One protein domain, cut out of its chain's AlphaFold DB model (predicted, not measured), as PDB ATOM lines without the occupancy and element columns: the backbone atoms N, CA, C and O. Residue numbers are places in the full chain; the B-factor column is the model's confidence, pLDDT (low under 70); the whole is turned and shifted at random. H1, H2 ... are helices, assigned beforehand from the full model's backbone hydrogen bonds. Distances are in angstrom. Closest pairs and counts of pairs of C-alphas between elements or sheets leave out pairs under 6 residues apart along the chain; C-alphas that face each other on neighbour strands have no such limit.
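AT A GLANCE: This is residues 98 to 184 of the 184 residues of an uncharacterized protein of Plasmodium vivax Brazil I (UniProt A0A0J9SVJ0). A long helical hairpin: two helices of nearly equal length, H1 and H2, run side by side in opposite ways, joined at one end of a rod by the turn of residues 139 to 144. The chain goes out along H1 and folds back along H2. The printed part has 87 residues with two named helices, H1 then H2, and no named strand; the class is all helix. It is extended, with a radius of gyration of the C-alphas of 19.7 A, and spans 62 by 18 by 10 A.

HOW THE PARTS SIT: H1, residues 98 to 138, is the longest helix, and it touches H2, residues 145 to 183, with 4 pairs of C-alphas within 8 A. The closest C-alphas, those of Leu 133 and Val 149, are 7.1 A apart. Their centres are 11.7 A apart. The two run opposite ways at a shallow tilt of 9 degrees, a helical hairpin. In H1 every O i to N i+4 pair is within hydrogen-bond range; in H2, 32 of 35 are.

IN THESE COORDINATES: H1 measures 59.5 A from C-alpha 98 at (120.826, -1.406, 202.152) to C-alpha 138. H2 measures 55.7 A and ends at C-alpha 183 at (116.416, 0.030, 215.805).

THE WHOLE: The C-alphas farthest apart, those of Lys 98 and Lys 140, are 62.8 A apart. The printed part has no cut, its link is short, and no printed residue is under pLDDT 70.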
ATOM      1  N   LYS A  98     119.564  -0.951 202.744       88.31
ATOM      2  CA  LYS A  98     120.826  -1.406 202.152       88.31
ATOM      3  C   LYS A  98     121.999  -1.273 203.130       88.31
ATOM      4  O   LYS A  98     122.706  -2.250 203.342       88.31
ATOM      5  N   ARG A  99     122.169  -0.104 203.762       90.19
ATOM      6  CA  ARG A  99     123.281   0.155 204.693       90.19
ATOM      7  C   ARG A  99     123.213  -0.752 205.919       90.19
ATOM      8  O   ARG A  99     124.236  -1.210 206.408       90.19
ATOM      9  N   ILE A 100     122.005  -1.002 206.418       91.88
ATOM     10  CA  ILE A 100     121.784  -1.904 207.551       91.88
ATOM     11  C   ILE A 100     122.119  -3.350 207.152       91.88
ATOM     12  O   ILE A 100     122.781  -4.056 207.900       91.88
ATOM     13  N   PHE A 101     121.719  -3.809 205.963       91.69
ATOM     14  CA  PHE A 101     122.119  -5.145 205.511       91.69
ATOM     15  C   PHE A 101     123.640  -5.271 205.335       91.69
ATOM     16  O   PHE A 101     124.218  -6.281 205.726       91.69
ATOM     17  N   GLU A 102     124.296  -4.246 204.788       93.12
ATOM     18  CA  GLU A 102     125.757  -4.214 204.650       93.12
ATOM     19  C   GLU A 102     126.451  -4.280 206.019       93.12
ATOM     20  O   GLU A 102     127.324  -5.122 206.213       93.12
ATOM     21  N   SER A 103     126.004  -3.496 207.008       94.69
ATOM     22  CA  SER A 103     126.582  -3.549 208.360       94.69
ATOM     23  C   SER A 103     126.358  -4.903 209.048       94.69
ATOM     24  O   SER A 103     127.222  -5.370 209.792       94.69
ATOM     25  N   TRP A 104     125.213  -5.550 208.802       95.62
ATOM     26  CA  TRP A 104     124.940  -6.908 209.276       95.62
ATOM     27  C   TRP A 104     125.906  -7.924 208.663       95.62
ATOM     28  O   TRP A 104     126.474  -8.759 209.373       95.62
ATOM     29  N   LEU A 105     126.092  -7.849 207.343       94.94
ATOM     30  CA  LEU A 105     126.985  -8.728 206.598       94.94
ATOM     31  C   LEU A 105     128.427  -8.588 207.099       94.94
ATOM     32  O   LEU A 105     129.068  -9.604 207.374       94.94
ATOM     33  N   ASP A 106     128.901  -7.356 207.291       95.44
ATOM     34  CA  ASP A 106     130.234  -7.072 207.829       95.44
ATOM     35  C   ASP A 106     130.418  -7.688 209.222       95.44
ATOM     36  O   ASP A 106     131.420  -8.359 209.485       95.44
ATOM     37  N   MET A 107     129.430  -7.533 210.112       94.75
ATOM     38  CA  MET A 107     129.469  -8.134 211.450       94.75
ATOM     39  C   MET A 107     129.552  -9.664 211.371       94.75
ATOM     40  O   MET A 107     130.423 -10.266 212.006       94.75
ATOM     41  N   CYS A 108     128.716 -10.293 210.537       94.62
ATOM     42  CA  CYS A 108     128.735 -11.741 210.324       94.62
ATOM     43  C   CYS A 108     130.098 -12.228 209.825       94.62
ATOM     44  O   CYS A 108     130.619 -13.220 210.335       94.62
ATOM     45  N   GLN A 109     130.687 -11.535 208.848       93.31
ATOM     46  CA  GLN A 109     131.984 -11.897 208.280       93.31
ATOM     47  C   GLN A 109     133.107 -11.772 209.311       93.31
ATOM     48  O   GLN A 109     133.887 -12.709 209.481       93.31
ATOM     49  N   ILE A 110     133.165 -10.656 210.044       93.06
ATOM     50  CA  ILE A 110     134.177 -10.432 211.084       93.06
ATOM     51  C   ILE A 110     134.082 -11.512 212.164       93.06
ATOM     52  O   ILE A 110     135.098 -12.081 212.570       93.06
ATOM     53  N   MET A 111     132.868 -11.812 212.629       91.25
ATOM     54  CA  MET A 111     132.646 -12.830 213.653       91.25
ATOM     55  C   MET A 111     132.978 -14.233 213.143       91.25
ATOM     56  O   MET A 111     133.677 -14.980 213.830       91.25
ATOM     57  N   GLY A 112     132.548 -14.570 211.926       90.06
ATOM     58  CA  GLY A 112     132.859 -15.844 211.282       90.06
ATOM     59  C   GLY A 112     134.363 -16.065 211.129       90.06
ATOM     60  O   GLY A 112     134.865 -17.123 211.504       90.06
ATOM     61  N   MET A 113     135.106 -15.049 210.679       90.94
ATOM     62  CA  MET A 113     136.567 -15.120 210.553       90.94
ATOM     63  C   MET A 113     137.261 -15.309 211.905       90.94
ATOM     64  O   MET A 113     138.141 -16.160 212.030       90.94
ATOM     65  N   LYS A 114     136.847 -14.568 212.943       90.88
ATOM     66  CA  LYS A 114     137.378 -14.751 214.306       90.88
ATOM     67  C   LYS A 114     137.157 -16.176 214.807       90.88
ATOM     68  O   LYS A 114     138.066 -16.770 215.383       90.88
ATOM     69  N   ARG A 115     135.965 -16.732 214.569       88.56
ATOM     70  CA  ARG A 115     135.644 -18.099 214.983       88.56
ATOM     71  C   ARG A 115     136.460 -19.133 214.226       88.56
ATOM     72  O   ARG A 115     136.989 -20.047 214.849       88.56
ATOM     73  N   TYR A 116     136.587 -18.966 212.914       88.31
ATOM     74  CA  TYR A 116     137.381 -19.849 212.071       88.31
ATOM     75  C   TYR A 116     138.835 -19.928 212.548       88.31
ATOM     76  O   TYR A 116     139.335 -21.022 212.799       88.31
ATOM     77  N   HIS A 117     139.484 -18.780 212.768       90.62
ATOM     78  CA  HIS A 117     140.854 -18.748 213.283       90.62
ATOM     79  C   HIS A 117     140.972 -19.401 214.661       90.62
ATOM     80  O   HIS A 117     141.895 -20.176 214.895       90.62
ATOM     81  N   LYS A 118     140.006 -19.168 215.556       89.50
ATOM     82  CA  LYS A 118     140.015 -19.809 216.872       89.50
ATOM     83  C   LYS A 118     139.875 -21.334 216.786       89.50
ATOM     84  O   LYS A 118     140.565 -22.041 217.512       89.50
ATOM     85  N   ASN A 119     139.034 -21.847 215.887       87.75
ATOM     86  CA  ASN A 119     138.910 -23.289 215.665       87.75
ATOM     87  C   ASN A 119     140.189 -23.903 215.074       87.75
ATOM     88  O   ASN A 119     140.547 -25.019 215.450       87.75
ATOM     89  N   GLN A 120     140.908 -23.172 214.215       89.75
ATOM     90  CA  GLN A 120     142.232 -23.597 213.748       89.75
ATOM     91  C   GLN A 120     143.235 -23.693 214.904       89.75
ATOM     92  O   GLN A 120     143.865 -24.735 215.066       89.75
ATOM     93  N   GLU A 121     143.329 -22.661 215.748       90.44
ATOM     94  CA  GLU A 121     144.203 -22.677 216.932       90.44
ATOM     95  C   GLU A 121     143.871 -23.844 217.874       90.44
ATOM     96  O   GLU A 121     144.765 -24.552 218.339       90.44
ATOM     97  N   ASP A 122     142.582 -24.074 218.146       88.56
ATOM     98  CA  ASP A 122     142.137 -25.176 219.003       88.56
ATOM     99  C   ASP A 122     142.520 -26.543 218.398       88.56
ATOM    100  O   ASP A 122     142.938 -27.445 219.127       88.56
ATOM    101  N   SER A 123     142.428 -26.688 217.070       88.56
ATOM    102  CA  SER A 123     142.820 -27.908 216.349       88.56
ATOM    103  C   SER A 123     144.330 -28.161 216.399       88.56
ATOM    104  O   SER A 123     144.762 -29.297 216.591       88.56
ATOM    105  N   GLU A 124     145.151 -27.114 216.282       90.75
ATOM    106  CA  GLU A 124     146.611 -27.215 216.420       90.75
ATOM    107  C   GLU A 124     147.024 -27.629 217.839       90.75
ATOM    108  O   GLU A 124     147.902 -28.479 218.026       90.75
ATOM    109  N   ILE A 125     146.361 -27.065 218.855       88.19
ATOM    110  CA  ILE A 125     146.566 -27.451 220.255       88.19
ATOM    111  C   ILE A 125     146.195 -28.922 220.455       88.19
ATOM    112  O   ILE A 125     146.960 -29.664 221.083       88.19
ATOM    113  N   LEU A 126     145.056 -29.355 219.906       87.94
ATOM    114  CA  LEU A 126     144.612 -30.741 219.989       87.94
ATOM    115  C   LEU A 126     145.626 -31.699 219.351       87.94
ATOM    116  O   LEU A 126     146.016 -32.675 219.989       87.94
ATOM    117  N   ASP A 127     146.107 -31.412 218.144       89.88
ATOM    118  CA  ASP A 127     147.124 -32.235 217.478       89.88
ATOM    119  C   ASP A 127     148.406 -32.351 218.328       89.88
ATOM    120  O   ASP A 127     148.947 -33.443 218.530       89.88
ATOM    121  N   GLY A 128     148.854 -31.243 218.929       89.31
ATOM    122  CA  GLY A 128     149.990 -31.243 219.854       89.31
ATOM    123  C   GLY A 128     149.765 -32.103 221.104       89.31
ATOM    124  O   GLY A 128     150.682 -32.792 221.566       89.31
ATOM    125  N   VAL A 129     148.551 -32.093 221.653       87.44
ATOM    126  CA  VAL A 129     148.141 -32.933 222.787       87.44
ATOM    127  C   VAL A 129     148.115 -34.413 222.403       87.44
ATOM    128  O   VAL A 129     148.724 -35.232 223.099       87.44
ATOM    129  N   ILE A 130     147.472 -34.758 221.286       89.31
ATOM    130  CA  ILE A 130     147.348 -36.138 220.799       89.31
ATOM    131  C   ILE A 130     148.733 -36.727 220.532       89.31
ATOM    132  O   ILE A 130     149.030 -37.823 221.005       89.31
ATOM    133  N   LYS A 131     149.642 -35.975 219.899       90.56
ATOM    134  CA  LYS A 131     151.040 -36.398 219.692       90.56
ATOM    135  C   LYS A 131     151.769 -36.710 220.999       90.56
ATOM    136  O   LYS A 131     152.491 -37.705 221.079       90.56
ATOM    137  N   LYS A 132     151.583 -35.892 222.041       89.31
ATOM    138  CA  LYS A 132     152.198 -36.128 223.362       89.31
ATOM    139  C   LYS A 132     151.633 -37.374 224.041       89.31
ATOM    140  O   LYS A 132     152.403 -38.155 224.601       89.31
ATOM    141  N   LEU A 133     150.318 -37.574 223.992       88.94
ATOM    142  CA  LEU A 133     149.669 -38.766 224.545       88.94
ATOM    143  C   LEU A 133     150.075 -40.034 223.781       88.94
ATOM    144  O   LEU A 133     150.391 -41.046 224.406       88.94
ATOM    145  N   LYS A 134     150.188 -39.950 222.451       90.12
ATOM    146  CA  LYS A 134     150.682 -41.025 221.581       90.12
ATOM    147  C   LYS A 134     152.085 -41.459 221.975       90.12
ATOM    148  O   LYS A 134     152.350 -42.641 222.177       90.12
ATOM    149  N   TYR A 135     152.976 -40.483 222.148       90.31
ATOM    150  CA  TYR A 135     154.339 -40.730 222.603       90.31
ATOM    151  C   TYR A 135     154.359 -41.428 223.968       90.31
ATOM    152  O   TYR A 135     155.043 -42.437 224.124       90.31
ATOM    153  N   LYS A 136     153.590 -40.944 224.950       88.44
ATOM    154  CA  LYS A 136     153.522 -41.582 226.276       88.44
ATOM    155  C   LYS A 136     153.009 -43.020 226.201       88.44
ATOM    156  O   LYS A 136     153.579 -43.898 226.843       88.44
ATOM    157  N   THR A 137     151.981 -43.252 225.391       87.62
ATOM    158  CA  THR A 137     151.371 -44.566 225.179       87.62
ATOM    159  C   THR A 137     152.388 -45.571 224.643       87.62
ATOM    160  O   THR A 137     152.622 -46.605 225.264       87.62
ATOM    161  N   PHE A 138     153.062 -45.250 223.534       86.94
ATOM    162  CA  PHE A 138     153.999 -46.184 222.898       86.94
ATOM    163  C   PHE A 138     155.305 -46.388 223.672       86.94
ATOM    164  O   PHE A 138     155.982 -47.390 223.465       86.94
ATOM    165  N   ASN A 139     155.642 -45.485 224.595       86.12
ATOM    166  CA  ASN A 139     156.780 -45.644 225.502       86.12
ATOM    167  C   ASN A 139     156.393 -46.277 226.852       86.12
ATOM    168  O   ASN A 139     157.182 -46.216 227.794       86.12
ATOM    169  N   LYS A 140     155.186 -46.858 226.970       81.50
ATOM    170  CA  LYS A 140     154.669 -47.489 228.202       81.50
ATOM    171  C   LYS A 140     154.723 -46.559 229.428       81.50
ATOM    172  O   LYS A 140     154.892 -47.002 230.560       81.50
ATOM    173  N   LEU A 141     154.592 -45.250 229.199       82.75
ATOM    174  CA  LEU A 141     154.566 -44.229 230.253       82.75
ATOM    175  C   LEU A 141     153.160 -44.009 230.819       82.75
ATOM    176  O   LEU A 141     153.018 -43.278 231.796       82.75
ATOM    177  N   ILE A 142     152.147 -44.623 230.203       80.31
ATOM    178  CA  ILE A 142     150.764 -44.641 230.678       80.31
ATOM    179  C   ILE A 142     150.559 -45.901 231.510       80.31
ATOM    180  O   ILE A 142     150.783 -47.008 231.022       80.31
ATOM    181  N   LYS A 143     150.152 -45.724 232.768       80.50
ATOM    182  CA  LYS A 143     149.876 -46.829 233.695       80.50
ATOM    183  C   LYS A 143     148.407 -47.225 233.657       80.50
ATOM    184  O   LYS A 143     148.098 -48.407 233.768       80.50
ATOM    185  N   ASP A 144     147.531 -46.239 233.491       85.56
ATOM    186  CA  ASP A 144     146.086 -46.423 233.393       85.56
ATOM    187  C   ASP A 144     145.546 -45.684 232.165       85.56
ATOM    188  O   ASP A 144     145.492 -44.455 232.129       85.56
ATOM    189  N   TRP A 145     145.138 -46.444 231.149       85.81
ATOM    190  CA  TRP A 145     144.553 -45.893 229.929       85.81
ATOM    191  C   TRP A 145     143.276 -45.095 230.197       85.81
ATOM    192  O   TRP A 145     143.076 -44.025 229.622       85.81
ATOM    193  N   ASP A 146     142.398 -45.613 231.052       84.31
ATOM    194  CA  ASP A 146     141.064 -45.050 231.232       84.31
ATOM    195  C   ASP A 146     141.162 -43.711 231.973       84.31
ATOM    196  O   ASP A 146     140.503 -42.735 231.612       84.31
ATOM    197  N   THR A 147     142.066 -43.612 232.946       86.88
ATOM    198  CA  THR A 147     142.304 -42.348 233.649       86.88
ATOM    199  C   THR A 147     143.152 -41.373 232.823       86.88
ATOM    200  O   THR A 147     142.811 -40.194 232.714       86.88
ATOM    201  N   GLU A 148     144.264 -41.825 232.237       85.88
ATOM    202  CA  GLU A 148     145.263 -40.920 231.647       85.88
ATOM    203  C   GLU A 148     144.986 -40.546 230.185       85.88
ATOM    204  O   GLU A 148     145.428 -39.485 229.742       85.88
ATOM    205  N   VAL A 149     144.271 -41.390 229.432       89.50
ATOM    206  CA  VAL A 149     143.936 -41.143 228.020       89.50
ATOM    207  C   VAL A 149     142.480 -40.717 227.891       89.50
ATOM    208  O   VAL A 149     142.203 -39.603 227.444       89.50
ATOM    209  N   GLU A 150     141.542 -41.563 228.325       89.38
ATOM    210  CA  GLU A 150     140.106 -41.267 228.208       89.38
ATOM    211  C   GLU A 150     139.692 -40.116 229.133       89.38
ATOM    212  O   GLU A 150     139.013 -39.189 228.690       89.38
ATOM    213  N   GLY A 151     140.141 -40.118 230.393       89.25
ATOM    214  CA  GLY A 151     139.874 -39.030 231.338       89.25
ATOM    215  C   GLY A 151     140.425 -37.687 230.854       89.25
ATOM    216  O   GLY A 151     139.728 -36.672 230.890       89.25
ATOM    217  N   TYR A 152     141.644 -37.683 230.309       88.69
ATOM    218  CA  TYR A 152     142.225 -36.473 229.730       88.69
ATOM    219  C   TYR A 152     141.437 -35.983 228.509       88.69
ATOM    220  O   TYR A 152     141.182 -34.788 228.364       88.69
ATOM    221  N   TRP A 153     140.995 -36.896 227.643       90.94
ATOM    222  CA  TRP A 153     140.149 -36.535 226.511       90.94
ATOM    223  C   TRP A 153     138.802 -35.940 226.936       90.94
ATOM    224  O   TRP A 153     138.348 -34.949 226.360       90.94
ATOM    225  N   GLN A 154     138.153 -36.520 227.948       91.06
ATOM    226  CA  GLN A 154     136.901 -35.986 228.484       91.06
ATOM    227  C   GLN A 154     137.073 -34.548 228.976       91.06
ATOM    228  O   GLN A 154     136.220 -33.704 228.699       91.06
ATOM    229  N   GLU A 155     138.196 -34.260 229.629       91.19
ATOM    230  CA  GLU A 155     138.535 -32.917 230.086       91.19
ATOM    231  C   GLU A 155     138.746 -31.939 228.920       91.19
ATOM    232  O   GLU A 155     138.193 -30.838 228.930       91.19
ATOM    233  N   VAL A 156     139.458 -32.355 227.867       90.62
ATOM    234  CA  VAL A 156     139.628 -31.553 226.640       90.62
ATOM    235  C   VAL A 156     138.274 -31.214 226.011       90.62
ATOM    236  O   VAL A 156     138.019 -30.057 225.668       90.62
ATOM    237  N   VAL A 157     137.376 -32.197 225.900       91.44
ATOM    238  CA  VAL A 157     136.023 -31.973 225.369       91.44
ATOM    239  C   VAL A 157     135.234 -31.018 226.262       91.44
ATOM    240  O   VAL A 157     134.590 -30.104 225.747       91.44
ATOM    241  N   ARG A 158     135.289 -31.192 227.588       92.88
ATOM    242  CA  ARG A 158     134.616 -30.302 228.544       92.88
ATOM    243  C   ARG A 158     135.070 -28.856 228.350       92.88
ATOM    244  O   ARG A 158     134.232 -27.975 228.173       92.88
ATOM    245  N   MET A 159     136.383 -28.626 228.302       90.81
ATOM    246  CA  MET A 159     136.955 -27.297 228.087       90.81
ATOM    247  C   MET A 159     136.533 -26.691 226.741       90.81
ATOM    248  O   MET A 159     136.168 -25.515 226.693       90.81
ATOM    249  N   LYS A 160     136.536 -27.475 225.653       90.00
ATOM    250  CA  LYS A 160     136.078 -27.011 224.330       90.00
ATOM    251  C   LYS A 160     134.614 -26.561 224.375       90.00
ATOM    252  O   LYS A 160     134.302 -25.470 223.900       90.00
ATOM    253  N   MET A 161     133.739 -27.349 225.000       90.81
ATOM    254  CA  MET A 161     132.315 -27.019 225.130       90.81
ATOM    255  C   MET A 161     132.082 -25.770 225.992       90.81
ATOM    256  O   MET A 161     131.266 -24.921 225.633       90.81
ATOM    257  N   GLU A 162     132.821 -25.610 227.093       91.19
ATOM    258  CA  GLU A 162     132.769 -24.400 227.927       91.19
ATOM    259  C   GLU A 162     133.183 -23.156 227.145       91.19
ATOM    260  O   GLU A 162     132.464 -22.154 227.138       91.19
ATOM    261  N   LYS A 163     134.287 -23.244 226.397       89.56
ATOM    262  CA  LYS A 163     134.719 -22.157 225.516       89.56
ATOM    263  C   LYS A 163     133.718 -21.868 224.413       89.56
ATOM    264  O   LYS A 163     133.504 -20.701 224.092       89.56
ATOM    265  N   ASN A 164     133.063 -22.879 223.857       89.38
ATOM    266  CA  ASN A 164     132.007 -22.650 222.884       89.38
ATOM    267  C   ASN A 164     130.826 -21.862 223.479       89.38
ATOM    268  O   ASN A 164     130.322 -20.939 222.842       89.38
ATOM    269  N   MET A 165     130.414 -22.160 224.714       90.25
ATOM    270  CA  MET A 165     129.355 -21.393 225.380       90.25
ATOM    271  C   MET A 165     129.740 -19.921 225.582       90.25
ATOM    272  O   MET A 165     128.919 -19.039 225.321       90.25
ATOM    273  N   GLU A 166     130.982 -19.642 225.993       91.75
ATOM    274  CA  GLU A 166     131.507 -18.270 226.088       91.75
ATOM    275  C   GLU A 166     131.402 -17.543 224.737       91.75
ATOM    276  O   GLU A 166     130.906 -16.420 224.654       91.75
ATOM    277  N   TRP A 167     131.799 -18.220 223.660       91.75
ATOM    278  CA  TRP A 167     131.742 -17.706 222.294       91.75
ATOM    279  C   TRP A 167     130.313 -17.436 221.802       91.75
ATOM    280  O   TRP A 167     130.064 -16.400 221.183       91.75
ATOM    281  N   CYS A 168     129.361 -18.316 222.110       91.38
ATOM    282  CA  CYS A 168     127.945 -18.105 221.807       91.38
ATOM    283  C   CYS A 168     127.371 -16.886 222.544       91.38
ATOM    284  O   CYS A 168     126.586 -16.129 221.969       91.38
ATOM    285  N   ASN A 169     127.767 -16.667 223.801       93.31
ATOM    286  CA  ASN A 169     127.354 -15.485 224.558       93.31
ATOM    287  C   ASN A 169     127.942 -14.206 223.955       93.31
ATOM    288  O   ASN A 169     127.198 -13.260 223.705       93.31
ATOM    289  N   PHE A 170     129.233 -14.220 223.618       93.25
ATOM    290  CA  PHE A 170     129.887 -13.106 222.937       93.25
ATOM    291  C   PHE A 170     129.199 -12.760 221.606       93.25
ATOM    292  O   PHE A 170     128.929 -11.590 221.323       93.25
ATOM    293  N   LEU A 171     128.852 -13.760 220.788       94.62
ATOM    294  CA  LEU A 171     128.118 -13.528 219.543       94.62
ATOM    295  C   LEU A 171     126.727 -12.929 219.801       94.62
ATOM    296  O   LEU A 171     126.330 -11.990 219.111       94.62
ATOM    297  N   ARG A 172     126.000 -13.428 220.807       94.88
ATOM    298  CA  ARG A 172     124.674 -12.908 221.180       94.88
ATOM    299  C   ARG A 172     124.738 -11.439 221.592       94.88
ATOM    300  O   ARG A 172     123.891 -10.655 221.176       94.88
ATOM    301  N   GLU A 173     125.745 -11.054 222.368       95.81
ATOM    302  CA  GLU A 173     125.972  -9.661 222.763       95.81
ATOM    303  C   GLU A 173     126.240  -8.756 221.556       95.81
ATOM    304  O   GLU A 173     125.651  -7.678 221.460       95.81
ATOM    305  N   ASN A 174     127.057  -9.209 220.600       95.00
ATOM    306  CA  ASN A 174     127.305  -8.472 219.357       95.00
ATOM    307  C   ASN A 174     126.025  -8.327 218.522       95.00
ATOM    308  O   ASN A 174     125.721  -7.230 218.057       95.00
ATOM    309  N   CYS A 175     125.238  -9.399 218.392       95.62
ATOM    310  CA  CYS A 175     123.945  -9.375 217.705       95.62
ATOM    311  C   CYS A 175     122.985  -8.363 218.344       95.62
ATOM    312  O   CYS A 175     122.427  -7.515 217.653       95.62
ATOM    313  N   ASN A 176     122.834  -8.405 219.669       94.19
ATOM    314  CA  ASN A 176     121.964  -7.488 220.404       94.19
ATOM    315  C   ASN A 176     122.436  -6.033 220.288       94.19
ATOM    316  O   ASN A 176     121.623  -5.131 220.102       94.19
ATOM    317  N   THR A 177     123.746  -5.804 220.370       95.19
ATOM    318  CA  THR A 177     124.342  -4.472 220.206       95.19
ATOM    319  C   THR A 177     124.067  -3.921 218.811       95.19
ATOM    320  O   THR A 177     123.655  -2.772 218.677       95.19
ATOM    321  N   TRP A 178     124.235  -4.752 217.779       95.81
ATOM    322  CA  TRP A 178     123.957  -4.379 216.396       95.81
ATOM    323  C   TRP A 178     122.471  -4.049 216.174       95.81
ATOM    324  O   TRP A 178     122.162  -3.020 215.576       95.81
ATOM    325  N   VAL A 179     121.550  -4.860 216.716       92.69
ATOM    326  CA  VAL A 179     120.103  -4.579 216.655       92.69
ATOM    327  C   VAL A 179     119.785  -3.246 217.333       92.69
ATOM    328  O   VAL A 179     119.136  -2.394 216.730       92.69
ATOM    329  N   ASN A 180     120.282  -3.029 218.553       91.81
ATOM    330  CA  ASN A 180     120.036  -1.790 219.291       91.81
ATOM    331  C   ASN A 180     120.572  -0.558 218.559       91.81
ATOM    332  O   ASN A 180     119.905   0.464 218.528       91.81
ATOM    333  N   TYR A 181     121.745  -0.652 217.932       91.12
ATOM    334  CA  TYR A 181     122.318   0.460 217.175       91.12
ATOM    335  C   TYR A 181     121.442   0.900 215.990       91.12
ATOM    336  O   TYR A 181     121.448   2.073 215.617       91.12
ATOM    337  N   HIS A 182     120.700  -0.028 215.380       89.19
ATOM    338  CA  HIS A 182     119.905   0.251 214.185       89.19
ATOM    339  C   HIS A 182     118.415   0.498 214.447       89.19
ATOM    340  O   HIS A 182     117.766   1.100 213.587       89.19
ATOM    341  N   PHE A 183     117.867   0.044 215.579       87.75
ATOM    342  CA  PHE A 183     116.416   0.030 215.805       87.75
ATOM    343  C   PHE A 183     115.939   0.511 217.185       87.75
ATOM    344  O   PHE A 183     114.723   0.550 217.390       87.75
ATOM    345  N   SER A 184     116.845   0.870 218.101       80.38
ATOM    346  CA  SER A 184     116.526   1.447 219.421       80.38
ATOM    347  C   SER A 184     116.879   2.931 219.464       80.38
ATOM    348  O   SER A 184     116.108   3.687 220.096       80.38
TER     349      SER A 184